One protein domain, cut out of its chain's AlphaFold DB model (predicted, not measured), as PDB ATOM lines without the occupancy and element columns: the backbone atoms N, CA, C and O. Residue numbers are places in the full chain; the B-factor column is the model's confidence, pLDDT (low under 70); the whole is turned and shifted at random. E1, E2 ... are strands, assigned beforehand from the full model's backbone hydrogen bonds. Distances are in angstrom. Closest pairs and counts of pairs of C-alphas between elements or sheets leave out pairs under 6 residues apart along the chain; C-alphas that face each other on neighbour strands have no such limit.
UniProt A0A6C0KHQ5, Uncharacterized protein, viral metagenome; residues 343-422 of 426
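AT A GLANCE: This is residues 343 to 422 of the 426 residues of an uncharacterized protein of viral metagenome (UniProt A0A6C0KHQ5). Little of this domain is regular structure: one antiparallel sheet, E1 to E6 in order, curls like part of a barrel, open between E1 and E6, with long loops at residues 351 to 363 and 387 to 405. The 80 printed residues include six named strands, 29 residues, and no named helix: all strand. The whole is compact, radius of gyration of the C-alphas 12.2 A, spanning 36 by 25 by 24 A.

IN THESE COORDINATES: E1, residues 347 to 350, begins at C-alpha 347 (-33.007, -24.288, -38.007). E2 is 364 to 368, E3 374 to 377, E4 382 to 386. E5, 406 to 413, 19.5 A long, bends by 61 degrees at residue 409. E6, 418 to 420, ends at C-alpha 420 (-30.575, -11.758, -33.307).

HOW THE PARTS SIT: The strongly twisted sheet is a meander, each strand the antiparallel neighbour of the one before. Within hydrogen-bond range are N 348 and O 367 of E1 and E2, 2.8 A, and N 411 and O 420 of E5 and E6, 2.9 A. Edge strands E1 and E6 are only just apart, their closest C-alphas 8.3 A.

THE WHOLE: The printed part has no cut. The links E1 to E2 and E4 to E5 are long. Residues 351 to 361, 389 to 403 and 422 have pLDDT under 70.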
ATOM      1  N   GLU A 343     -38.611 -28.514 -37.703       77.56
ATOM      2  CA  GLU A 343     -37.825 -27.699 -38.632       77.56
ATOM      3  C   GLU A 343     -38.477 -26.327 -38.809       77.56
ATOM      4  O   GLU A 343     -39.667 -26.243 -39.119       77.56
ATOM      5  N   ILE A 344     -37.700 -25.256 -38.634       75.00
ATOM      6  CA  ILE A 344     -38.148 -23.873 -38.821       75.00
ATOM      7  C   ILE A 344     -37.093 -23.140 -39.658       75.00
ATOM      8  O   ILE A 344     -36.048 -22.726 -39.162       75.00
ATOM      9  N   GLY A 345     -37.355 -23.015 -40.962       81.44
ATOM     10  CA  GLY A 345     -36.437 -22.379 -41.909       81.44
ATOM     11  C   GLY A 345     -35.073 -23.079 -41.974       81.44
ATOM     12  O   GLY A 345     -34.980 -24.254 -42.337       81.44
ATOM     13  N   ASP A 346     -34.020 -22.337 -41.627       82.81
ATOM     14  CA  ASP A 346     -32.632 -22.819 -41.573       82.81
ATOM     15  C   ASP A 346     -32.311 -23.595 -40.277       82.81
ATOM     16  O   ASP A 346     -31.232 -24.166 -40.156       82.81
ATOM     17  N   TYR A 347     -33.236 -23.662 -39.311       83.56
ATOM     18  CA  TYR A 347     -33.007 -24.288 -38.007       83.56
ATOM     19  C   TYR A 347     -33.727 -25.639 -37.860       83.56
ATOM     20  O   TYR A 347     -34.886 -25.813 -38.245       83.56
ATOM     21  N   LEU A 348     -33.017 -26.607 -37.283       85.00
ATOM     22  CA  LEU A 348     -33.472 -27.960 -36.956       85.00
ATOM     23  C   LEU A 348     -33.426 -28.132 -35.435       85.00
ATOM     24  O   LEU A 348     -32.342 -28.232 -34.863       85.00
ATOM     25  N   PHE A 349     -34.583 -28.176 -34.778       83.38
ATOM     26  CA  PHE A 349     -34.674 -28.359 -33.330       83.38
ATOM     27  C   PHE A 349     -34.412 -29.814 -32.939       83.38
ATOM     28  O   PHE A 349     -34.937 -30.752 -33.543       83.38
ATOM     29  N   ILE A 350     -33.607 -29.991 -31.897       81.19
ATOM     30  CA  ILE A 350     -33.150 -31.272 -31.362       81.19
ATOM     31  C   ILE A 350     -33.730 -31.403 -29.954       81.19
ATOM     32  O   ILE A 350     -33.688 -30.465 -29.163       81.19
ATOM     33  N   ASN A 351     -34.290 -32.566 -29.620       68.38
ATOM     34  CA  ASN A 351     -34.798 -32.781 -28.268       68.38
ATOM     35  C   ASN A 351     -33.603 -33.055 -27.335       68.38
ATOM     36  O   ASN A 351     -32.861 -33.999 -27.606       68.38
ATOM     37  N   PRO A 352     -33.426 -32.331 -26.212       60.19
ATOM     38  CA  PRO A 352     -32.313 -32.557 -25.278       60.19
ATOM     39  C   PRO A 352     -32.416 -33.887 -24.496       60.19
ATOM     40  O   PRO A 352     -31.637 -34.145 -23.587       60.19
ATOM     41  N   SER A 353     -33.361 -34.764 -24.853       55.16
ATOM     42  CA  SER A 353     -33.599 -36.083 -24.249       55.16
ATOM     43  C   SER A 353     -32.476 -37.103 -24.444       55.16
ATOM     44  O   SER A 353     -32.530 -38.175 -23.842       55.16
ATOM     45  N   ASP A 354     -31.498 -36.802 -25.294       55.09
ATOM     46  CA  ASP A 354     -30.468 -37.746 -25.729       55.09
ATOM     47  C   ASP A 354     -29.263 -37.809 -24.757       55.09
ATOM     48  O   ASP A 354     -28.260 -38.458 -25.042       55.09
ATOM     49  N   GLY A 355     -29.358 -37.165 -23.584       53.53
ATOM     50  CA  GLY A 355     -28.463 -37.348 -22.426       53.53
ATOM     51  C   GLY A 355     -27.094 -36.661 -22.507       53.53
ATOM     52  O   GLY A 355     -26.451 -36.450 -21.484       53.53
ATOM     53  N   VAL A 356     -26.672 -36.248 -23.704       57.69
ATOM     54  CA  VAL A 356     -25.426 -35.494 -23.965       57.69
ATOM     55  C   VAL A 356     -25.401 -34.118 -23.270       57.69
ATOM     56  O   VAL A 356     -24.336 -33.554 -23.025       57.69
ATOM     57  N   PHE A 357     -26.578 -33.582 -22.940       59.06
ATOM     58  CA  PHE A 357     -26.782 -32.223 -22.432       59.06
ATOM     59  C   PHE A 357     -27.214 -32.177 -20.955       59.06
ATOM     60  O   PHE A 357     -27.502 -31.099 -20.453       59.06
ATOM     61  N   ASP A 358     -27.216 -33.306 -20.234       57.22
ATOM     62  CA  ASP A 358     -27.704 -33.425 -18.840       57.22
ATOM     63  C   ASP A 358     -26.966 -32.529 -17.806       57.22
ATOM     64  O   ASP A 358     -27.376 -32.466 -16.646       57.22
ATOM     65  N   GLU A 359     -25.883 -31.845 -18.200       57.50
ATOM     66  CA  GLU A 359     -25.118 -30.896 -17.372       57.50
ATOM     67  C   GLU A 359     -25.284 -29.414 -17.767       57.50
ATOM     68  O   GLU A 359     -24.763 -28.548 -17.065       57.50
ATOM     69  N   LEU A 360     -25.991 -29.103 -18.862       62.03
ATOM     70  CA  LEU A 360     -26.236 -27.736 -19.338       62.03
ATOM     71  C   LEU A 360     -27.746 -27.509 -19.455       62.03
ATOM     72  O   LEU A 360     -28.419 -28.163 -20.248       62.03
ATOM     73  N   GLU A 361     -28.280 -26.580 -18.661       68.56
ATOM     74  CA  GLU A 361     -29.724 -26.386 -18.439       68.56
ATOM     75  C   GLU A 361     -30.428 -25.634 -19.595       68.56
ATOM     76  O   GLU A 361     -31.235 -24.733 -19.385       68.56
ATOM     77  N   PHE A 362     -30.128 -26.013 -20.843       77.94
ATOM     78  CA  PHE A 362     -30.737 -25.441 -22.041       77.94
ATOM     79  C   PHE A 362     -32.229 -25.804 -22.157       77.94
ATOM     80  O   PHE A 362     -32.609 -26.978 -22.182       77.94
ATOM     81  N   CYS A 363     -33.073 -24.787 -22.325       79.88
ATOM     82  CA  CYS A 363     -34.488 -24.927 -22.652       79.88
ATOM     83  C   CYS A 363     -34.715 -25.461 -24.070       79.88
ATOM     84  O   CYS A 363     -35.614 -26.280 -24.280       79.88
ATOM     85  N   SER A 364     -33.902 -25.021 -25.037       80.56
ATOM     86  CA  SER A 364     -33.947 -25.507 -26.422       80.56
ATOM     87  C   SER A 364     -32.550 -25.797 -26.957       80.56
ATOM     88  O   SER A 364     -31.582 -25.134 -26.600       80.56
ATOM     89  N   LEU A 365     -32.464 -26.766 -27.865       85.62
ATOM     90  CA  LEU A 365     -31.260 -27.104 -28.617       85.62
ATOM     91  C   LEU A 365     -31.627 -27.154 -30.101       85.62
ATOM     92  O   LEU A 365     -32.636 -27.757 -30.470       85.62
ATOM     93  N   PHE A 366     -30.821 -26.548 -30.965       86.44
ATOM     94  CA  PHE A 366     -31.055 -26.563 -32.407       86.44
ATOM     95  C   PHE A 366     -29.756 -26.541 -33.217       86.44
ATOM     96  O   PHE A 366     -28.690 -26.150 -32.746       86.44
ATOM     97  N   LYS A 367     -29.844 -26.996 -34.467       86.50
ATOM     98  CA  LYS A 367     -28.775 -26.939 -35.464       86.50
ATOM     99  C   LYS A 367     -29.147 -25.950 -36.557       86.50
ATOM    100  O   LYS A 367     -30.241 -26.049 -37.108       86.50
ATOM    101  N   GLN A 368     -28.228 -25.070 -36.931       87.19
ATOM    102  CA  GLN A 368     -28.350 -24.286 -38.155       87.19
ATOM    103  C   GLN A 368     -27.857 -25.118 -39.352       87.19
ATOM    104  O   GLN A 368     -26.741 -25.643 -39.349       87.19
ATOM    105  N   LYS A 369     -28.691 -25.270 -40.383       83.44
ATOM    106  CA  LYS A 369     -28.415 -26.129 -41.544       83.44
ATOM    107  C   LYS A 369     -27.349 -25.526 -42.462       83.44
ATOM    108  O   LYS A 369     -26.479 -26.265 -42.913       83.44
ATOM    109  N   SER A 370     -27.394 -24.215 -42.709       83.38
ATOM    110  CA  SER A 370     -26.465 -23.504 -43.600       83.38
ATOM    111  C   SER A 370     -25.009 -23.506 -43.117       83.38
ATOM    112  O   SER A 370     -24.103 -23.771 -43.906       83.38
ATOM    113  N   SER A 371     -24.778 -23.242 -41.828       83.12
ATOM    114  CA  SER A 371     -23.445 -23.207 -41.205       83.12
ATOM    115  C   SER A 371     -23.001 -24.564 -40.649       83.12
ATOM    116  O   SER A 371     -21.815 -24.779 -40.403       83.12
ATOM    117  N   GLY A 372     -23.946 -25.479 -40.412       82.25
ATOM    118  CA  GLY A 372     -23.712 -26.746 -39.722       82.25
ATOM    119  C   GLY A 372     -23.501 -26.616 -38.207       82.25
ATOM    120  O   GLY A 372     -23.316 -27.647 -37.557       82.25
ATOM    121  N   LYS A 373     -23.537 -25.393 -37.658       84.69
ATOM    122  CA  LYS A 373     -23.322 -25.081 -36.239       84.69
ATOM    123  C   LYS A 373     -24.517 -25.480 -35.369       84.69
ATOM    124  O   LYS A 373     -25.633 -25.670 -35.860       84.69
ATOM    125  N   TYR A 374     -24.273 -25.598 -34.067       86.38
ATOM    126  CA  TYR A 374     -25.256 -26.000 -33.065       86.38
ATOM    127  C   TYR A 374     -25.363 -24.938 -31.974       86.38
ATOM    128  O   TYR A 374     -24.352 -24.368 -31.565       86.38
ATOM    129  N   TYR A 375     -26.586 -24.707 -31.508       87.31
ATOM    130  CA  TYR A 375     -26.941 -23.625 -30.603       87.31
ATOM    131  C   TYR A 375     -27.871 -24.123 -29.494       87.31
ATOM    132  O   TYR A 375     -28.788 -24.908 -29.757       87.31
ATOM    133  N   GLY A 376     -27.637 -23.665 -28.267       88.25
ATOM    134  CA  GLY A 376     -28.529 -23.856 -27.122       88.25
ATOM    135  C   GLY A 376     -29.118 -22.524 -26.655       88.25
ATOM    136  O   GLY A 376     -28.463 -21.494 -26.787       88.25
ATOM    137  N   THR A 377     -30.330 -22.543 -26.097       86.50
ATOM    138  CA  THR A 377     -30.919 -21.393 -25.385       86.50
ATOM    139  C   THR A 377     -31.263 -21.727 -23.944       86.50
ATOM    140  O   THR A 377     -31.656 -22.855 -23.649       86.50
ATOM    141  N   ASP A 378     -31.113 -20.754 -23.048       86.00
ATOM    142  CA  ASP A 378     -31.480 -20.826 -21.626       86.00
ATOM    143  C   ASP A 378     -32.953 -20.413 -21.373       86.00
ATOM    144  O   ASP A 378     -33.768 -20.399 -22.299       86.00
ATOM    145  N   GLU A 379     -33.321 -20.125 -20.115       82.19
ATOM    146  CA  GLU A 379     -34.657 -19.614 -19.746       82.19
ATOM    147  C   GLU A 379     -34.893 -18.139 -20.146       82.19
ATOM    148  O   GLU A 379     -36.049 -17.736 -20.298       82.19
ATOM    149  N   ASP A 380     -33.832 -17.350 -20.363       81.50
ATOM    150  CA  ASP A 380     -33.881 -15.917 -20.705       81.50
ATOM    151  C   ASP A 380     -33.820 -15.655 -22.234       81.50
ATOM    152  O   ASP A 380     -33.976 -14.519 -22.685       81.50
ATOM    153  N   ASN A 381     -33.706 -16.716 -23.047       82.31
ATOM    154  CA  ASN A 381     -33.485 -16.730 -24.506       82.31
ATOM    155  C   ASN A 381     -32.080 -16.299 -24.969       82.31
ATOM    156  O   ASN A 381     -31.899 -15.996 -26.153       82.31
ATOM    157  N   SER A 382     -31.077 -16.328 -24.091       83.38
ATOM    158  CA  SER A 382     -29.667 -16.149 -24.463       83.38
ATOM    159  C   SER A 382     -29.218 -17.307 -25.362       83.38
ATOM    160  O   SER A 382     -29.464 -18.469 -25.037       83.38
ATOM    161  N   VAL A 383     -28.563 -17.022 -26.491       86.69
ATOM    162  CA  VAL A 383     -28.117 -18.032 -27.467       86.69
ATOM    163  C   VAL A 383     -26.635 -18.327 -27.291       86.69
ATOM    164  O   VAL A 383     -25.784 -17.456 -27.466       86.69
ATOM    165  N   TYR A 384     -26.326 -19.594 -27.037       86.56
ATOM    166  CA  TYR A 384     -24.966 -20.100 -26.900       86.56
ATOM    167  C   TYR A 384     -24.586 -20.966 -28.099       86.56
ATOM    168  O   TYR A 384     -25.273 -21.946 -28.392       86.56
ATOM    169  N   GLU A 385     -23.482 -20.652 -28.774       88.00
ATOM    170  CA  GLU A 385     -22.871 -21.549 -29.755       88.00
ATOM    171  C   GLU A 385     -22.146 -22.697 -29.047       88.00
ATOM    172  O   GLU A 385     -21.416 -22.486 -28.080       88.00
ATOM    173  N   ILE A 386     -22.345 -23.923 -29.534       85.62
ATOM    174  CA  ILE A 386     -21.789 -25.146 -28.950       85.62
ATOM    175  C   ILE A 386     -20.622 -25.630 -29.812       85.62
ATOM    176  O   ILE A 386     -20.815 -26.172 -30.907       85.62
ATOM    177  N   ILE A 387     -19.402 -25.475 -29.299       80.69
ATOM    178  CA  ILE A 387     -18.173 -25.868 -29.992       80.69
ATOM    179  C   ILE A 387     -18.001 -27.391 -29.903       80.69
ATOM    180  O   ILE A 387     -17.823 -27.965 -28.824       80.69
ATOM    181  N   MET A 388     -18.033 -28.058 -31.058       72.19
ATOM    182  CA  MET A 388     -17.814 -29.503 -31.169       72.19
ATOM    183  C   MET A 388     -16.345 -29.848 -31.409       72.19
ATOM    184  O   MET A 388     -15.672 -29.222 -32.231       72.19
ATOM    185  N   ASP A 389     -15.875 -30.915 -30.760       67.19
ATOM    186  CA  ASP A 389     -14.572 -31.504 -31.068       67.19
ATOM    187  C   ASP A 389     -14.629 -32.227 -32.424       67.19
ATOM    188  O   ASP A 389     -15.099 -33.358 -32.559       67.19
ATOM    189  N   THR A 390     -14.140 -31.536 -33.451       63.88
ATOM    190  CA  THR A 390     -14.072 -32.012 -34.838       63.88
ATOM    191  C   THR A 390     -12.735 -32.680 -35.178       63.88
ATOM    192  O   THR A 390     -12.499 -33.016 -36.340       63.88
ATOM    193  N   SER A 391     -11.868 -32.950 -34.190       63.47
ATOM    194  CA  SER A 391     -10.544 -33.570 -34.397       63.47
ATOM    195  C   SER A 391     -10.588 -34.956 -35.060       63.47
ATOM    196  O   SER A 391      -9.603 -35.386 -35.659       63.47
ATOM    197  N   SER A 392     -11.737 -35.638 -35.005       59.62
ATOM    198  CA  SER A 392     -11.977 -36.927 -35.667       59.62
ATOM    199  C   SER A 392     -12.376 -36.831 -37.150       59.62
ATOM    200  O   SER A 392     -12.494 -37.860 -37.810       59.62
ATOM    201  N   GLY A 393     -12.598 -35.624 -37.689       53.12
ATOM    202  CA  GLY A 393     -13.066 -35.399 -39.066       53.12
ATOM    203  C   GLY A 393     -14.565 -35.653 -39.289       53.12
ATOM    204  O   GLY A 393     -15.108 -35.242 -40.311       53.12
ATOM    205  N   GLU A 394     -15.250 -36.267 -38.323       53.97
ATOM    206  CA  GLU A 394     -16.708 -36.384 -38.271       53.97
ATOM    207  C   GLU A 394     -17.282 -35.378 -37.254       53.97
ATOM    208  O   GLU A 394     -16.701 -35.204 -36.178       53.97
ATOM    209  N   PRO A 395     -18.439 -34.742 -37.524       55.34
ATOM    210  CA  PRO A 395     -19.130 -33.909 -36.544       55.34
ATOM    211  C   PRO A 395     -19.789 -34.795 -35.478       55.34
ATOM    212  O   PRO A 395     -20.947 -35.201 -35.601       55.34
ATOM    213  N   ARG A 396     -19.032 -35.116 -34.428       60.28
ATOM    214  CA  ARG A 396     -19.516 -35.848 -33.256       60.28
ATOM    215  C   ARG A 396     -19.829 -34.863 -32.136       60.28
ATOM    216  O   ARG A 396     -18.997 -34.033 -31.780       60.28
ATOM    217  N   PHE A 397     -21.015 -34.990 -31.544       62.66
ATOM    218  CA  PHE A 397     -21.278 -34.369 -30.251       62.66
ATOM    219  C   PHE A 397     -20.307 -34.977 -29.220       62.66
ATOM    220  O   PHE A 397     -20.225 -36.208 -29.149       62.66
ATOM    221  N   PRO A 398     -19.576 -34.179 -28.425       63.12
ATOM    222  CA  PRO A 398     -18.798 -34.724 -27.319       63.12
ATOM    223  C   PRO A 398     -19.760 -35.277 -26.257       63.12
ATOM    224  O   PRO A 398     -20.746 -34.623 -25.934       63.12
ATOM    225  N   GLU A 399     -19.472 -36.451 -25.679       60.91
ATOM    226  CA  GLU A 399     -20.342 -37.117 -24.679       60.91
ATOM    227  C   GLU A 399     -20.610 -36.275 -23.414       60.91
ATOM    228  O   GLU A 399     -21.496 -36.591 -22.624       60.91
ATOM    229  N   LYS A 400     -19.823 -35.213 -23.223       63.78
ATOM    230  CA  LYS A 400     -19.956 -34.199 -22.183       63.78
ATOM    231  C   LYS A 400     -19.500 -32.865 -22.773       63.78
ATOM    232  O   LYS A 400     -18.328 -32.726 -23.127       63.78
ATOM    233  N   ILE A 401     -20.395 -31.885 -22.857       66.06
ATOM    234  CA  ILE A 401     -20.033 -30.509 -23.221       66.06
ATOM    235  C   ILE A 401     -19.582 -29.788 -21.947       66.06
ATOM    236  O   ILE A 401     -20.240 -29.863 -20.912       66.06
ATOM    237  N   ASN A 402     -18.430 -29.126 -22.011       66.50
ATOM    238  CA  ASN A 402     -17.902 -28.308 -20.923       66.50
ATOM    239  C   ASN A 402     -18.365 -26.849 -21.084       66.50
ATOM    240  O   ASN A 402     -18.591 -26.411 -22.209       66.50
ATOM    241  N   MET A 403     -18.444 -26.073 -19.997       66.56
ATOM    242  CA  MET A 403     -18.782 -24.642 -20.103       66.56
ATOM    243  C   MET A 403     -17.706 -23.845 -20.858       66.56
ATOM    244  O   MET A 403     -18.033 -22.880 -21.533       66.56
ATOM    245  N   ASP A 404     -16.450 -24.306 -20.841       73.19
ATOM    246  CA  ASP A 404     -15.362 -23.737 -21.656       73.19
ATOM    247  C   ASP A 404     -15.546 -23.968 -23.180       73.19
ATOM    248  O   ASP A 404     -14.773 -23.440 -23.977       73.19
ATOM    249  N   ASN A 405     -16.541 -24.769 -23.595       73.81
ATOM    250  CA  ASN A 405     -16.852 -25.087 -24.996       73.81
ATOM    251  C   ASN A 405     -18.143 -24.406 -25.496       73.81
ATOM    252  O   ASN A 405     -18.632 -24.770 -26.570       73.81
ATOM    253  N   ILE A 406     -18.727 -23.477 -24.731       78.06
ATOM    254  CA  ILE A 406     -19.882 -22.687 -25.175       78.06
ATOM    255  C   ILE A 406     -19.558 -21.193 -25.170       78.06
ATOM    256  O   ILE A 406     -18.913 -20.690 -24.253       78.06
ATOM    257  N   GLU A 407     -20.021 -20.486 -26.194       82.50
ATOM    258  CA  GLU A 407     -19.790 -19.051 -26.381       82.50
ATOM    259  C   GLU A 407     -21.142 -18.347 -26.535       82.50
ATOM    260  O   GLU A 407     -21.989 -18.802 -27.301       82.50
ATOM    261  N   LEU A 408     -21.387 -17.276 -25.775       85.25
ATOM    262  CA  LEU A 408     -22.609 -16.475 -25.903       85.25
ATOM    263  C   LEU A 408     -22.518 -15.645 -27.191       85.25
ATOM    264  O   LEU A 408     -21.562 -14.892 -27.354       85.25
ATOM    265  N   VAL A 409     -23.497 -15.783 -28.089       85.25
ATOM    266  CA  VAL A 409     -23.466 -15.171 -29.434       85.25
ATOM    267  C   VAL A 409     -24.648 -14.244 -29.745       85.25
ATOM    268  O   VAL A 409     -24.691 -13.673 -30.829       85.25
ATOM    269  N   GLY A 410     -25.612 -14.087 -28.834       86.62
ATOM    270  CA  GLY A 410     -26.750 -13.177 -29.002       86.62
ATOM    271  C   GLY A 410     -28.006 -13.677 -28.296       86.62
ATOM    272  O   GLY A 410     -27.920 -14.421 -27.315       86.62
ATOM    273  N   SER A 411     -29.177 -13.332 -28.832       84.75
ATOM    274  CA  SER A 411     -30.490 -13.703 -28.292       84.75
ATOM    275  C   SER A 411     -31.397 -14.371 -29.339       84.75
ATOM    276  O   SER A 411     -31.215 -14.225 -30.550       84.75
ATOM    277  N   TRP A 412     -32.370 -15.171 -28.888       85.25
ATOM    278  CA  TRP A 412     -33.323 -15.847 -29.773       85.25
ATOM    279  C   TRP A 412     -34.625 -15.057 -29.899       85.25
ATOM    280  O   TRP A 412     -35.460 -15.033 -28.989       85.25
ATOM    281  N   ASP A 413     -34.845 -14.467 -31.073       82.62
ATOM    282  CA  ASP A 413     -36.120 -13.849 -31.398       82.62
ATOM    283  C   ASP A 413     -37.169 -14.931 -31.697       82.62
ATOM    284  O   ASP A 413     -37.157 -15.596 -32.740       82.62
ATOM    285  N   THR A 414     -38.116 -15.068 -30.770       78.81
ATOM    286  CA  THR A 414     -39.229 -16.023 -30.843       78.81
ATOM    287  C   THR A 414     -40.316 -15.617 -31.850       78.81
ATOM    288  O   THR A 414     -40.956 -16.493 -32.434       78.81
ATOM    289  N   ASP A 415     -40.503 -14.320 -32.114       80.75
ATOM    290  CA  ASP A 415     -41.476 -13.818 -33.095       80.75
ATOM    291  C   ASP A 415     -40.945 -13.993 -34.530       80.75
ATOM    292  O   ASP A 415     -41.666 -14.442 -35.428       80.75
ATOM    293  N   LYS A 416     -39.660 -13.687 -34.758       78.81
ATOM    294  CA  LYS A 416     -38.976 -13.815 -36.059       78.81
ATOM    295  C   LYS A 416     -38.397 -15.217 -36.318       78.81
ATOM    296  O   LYS A 416     -38.061 -15.508 -37.464       78.81
ATOM    297  N   ASN A 417     -38.292 -16.071 -35.294       75.12
ATOM    298  CA  ASN A 417     -37.662 -17.402 -35.328       75.12
ATOM    299  C   ASN A 417     -36.220 -17.376 -35.876       75.12
ATOM    300  O   ASN A 417     -35.873 -18.100 -36.815       75.12
ATOM    301  N   ARG A 418     -35.385 -16.503 -35.303       79.31
ATOM    302  CA  ARG A 418     -33.973 -16.344 -35.678       79.31
ATOM    303  C   ARG A 418     -33.121 -15.941 -34.477       79.31
ATOM    304  O   ARG A 418     -33.630 -15.349 -33.532       79.31
ATOM    305  N   ILE A 419     -31.819 -16.197 -34.567       80.69
ATOM    306  CA  ILE A 419     -30.831 -15.535 -33.713       80.69
ATOM    307  C   ILE A 419     -30.771 -14.062 -34.142       80.69
ATOM    308  O   ILE A 419     -30.517 -13.786 -35.319       80.69
ATOM    309  N   ASP A 420     -31.024 -13.146 -33.209       82.31
ATOM    310  CA  ASP A 420     -30.575 -11.758 -33.307       82.31
ATOM    311  C   ASP A 420     -29.227 -11.691 -32.574       82.31
ATOM    312  O   ASP A 420     -29.136 -11.945 -31.374       82.31
ATOM    313  N   PHE A 421     -28.159 -11.438 -33.333       79.69
ATOM    314  CA  PHE A 421     -26.844 -11.146 -32.772       79.69
ATOM    315  C   PHE A 421     -26.916  -9.758 -32.126       79.69
ATOM    316  O   PHE A 421     -27.512  -8.846 -32.704       79.69
ATOM    317  N   ASP A 422     -26.342  -9.598 -30.936       66.50
ATOM    318  CA  ASP A 422     -26.307  -8.295 -30.272       66.50
ATOM    319  C   ASP A 422     -25.237  -7.419 -30.948       66.50
ATOM    320  O   ASP A 422     -24.056  -7.473 -30.607       66.50
TER     321      ASP A 422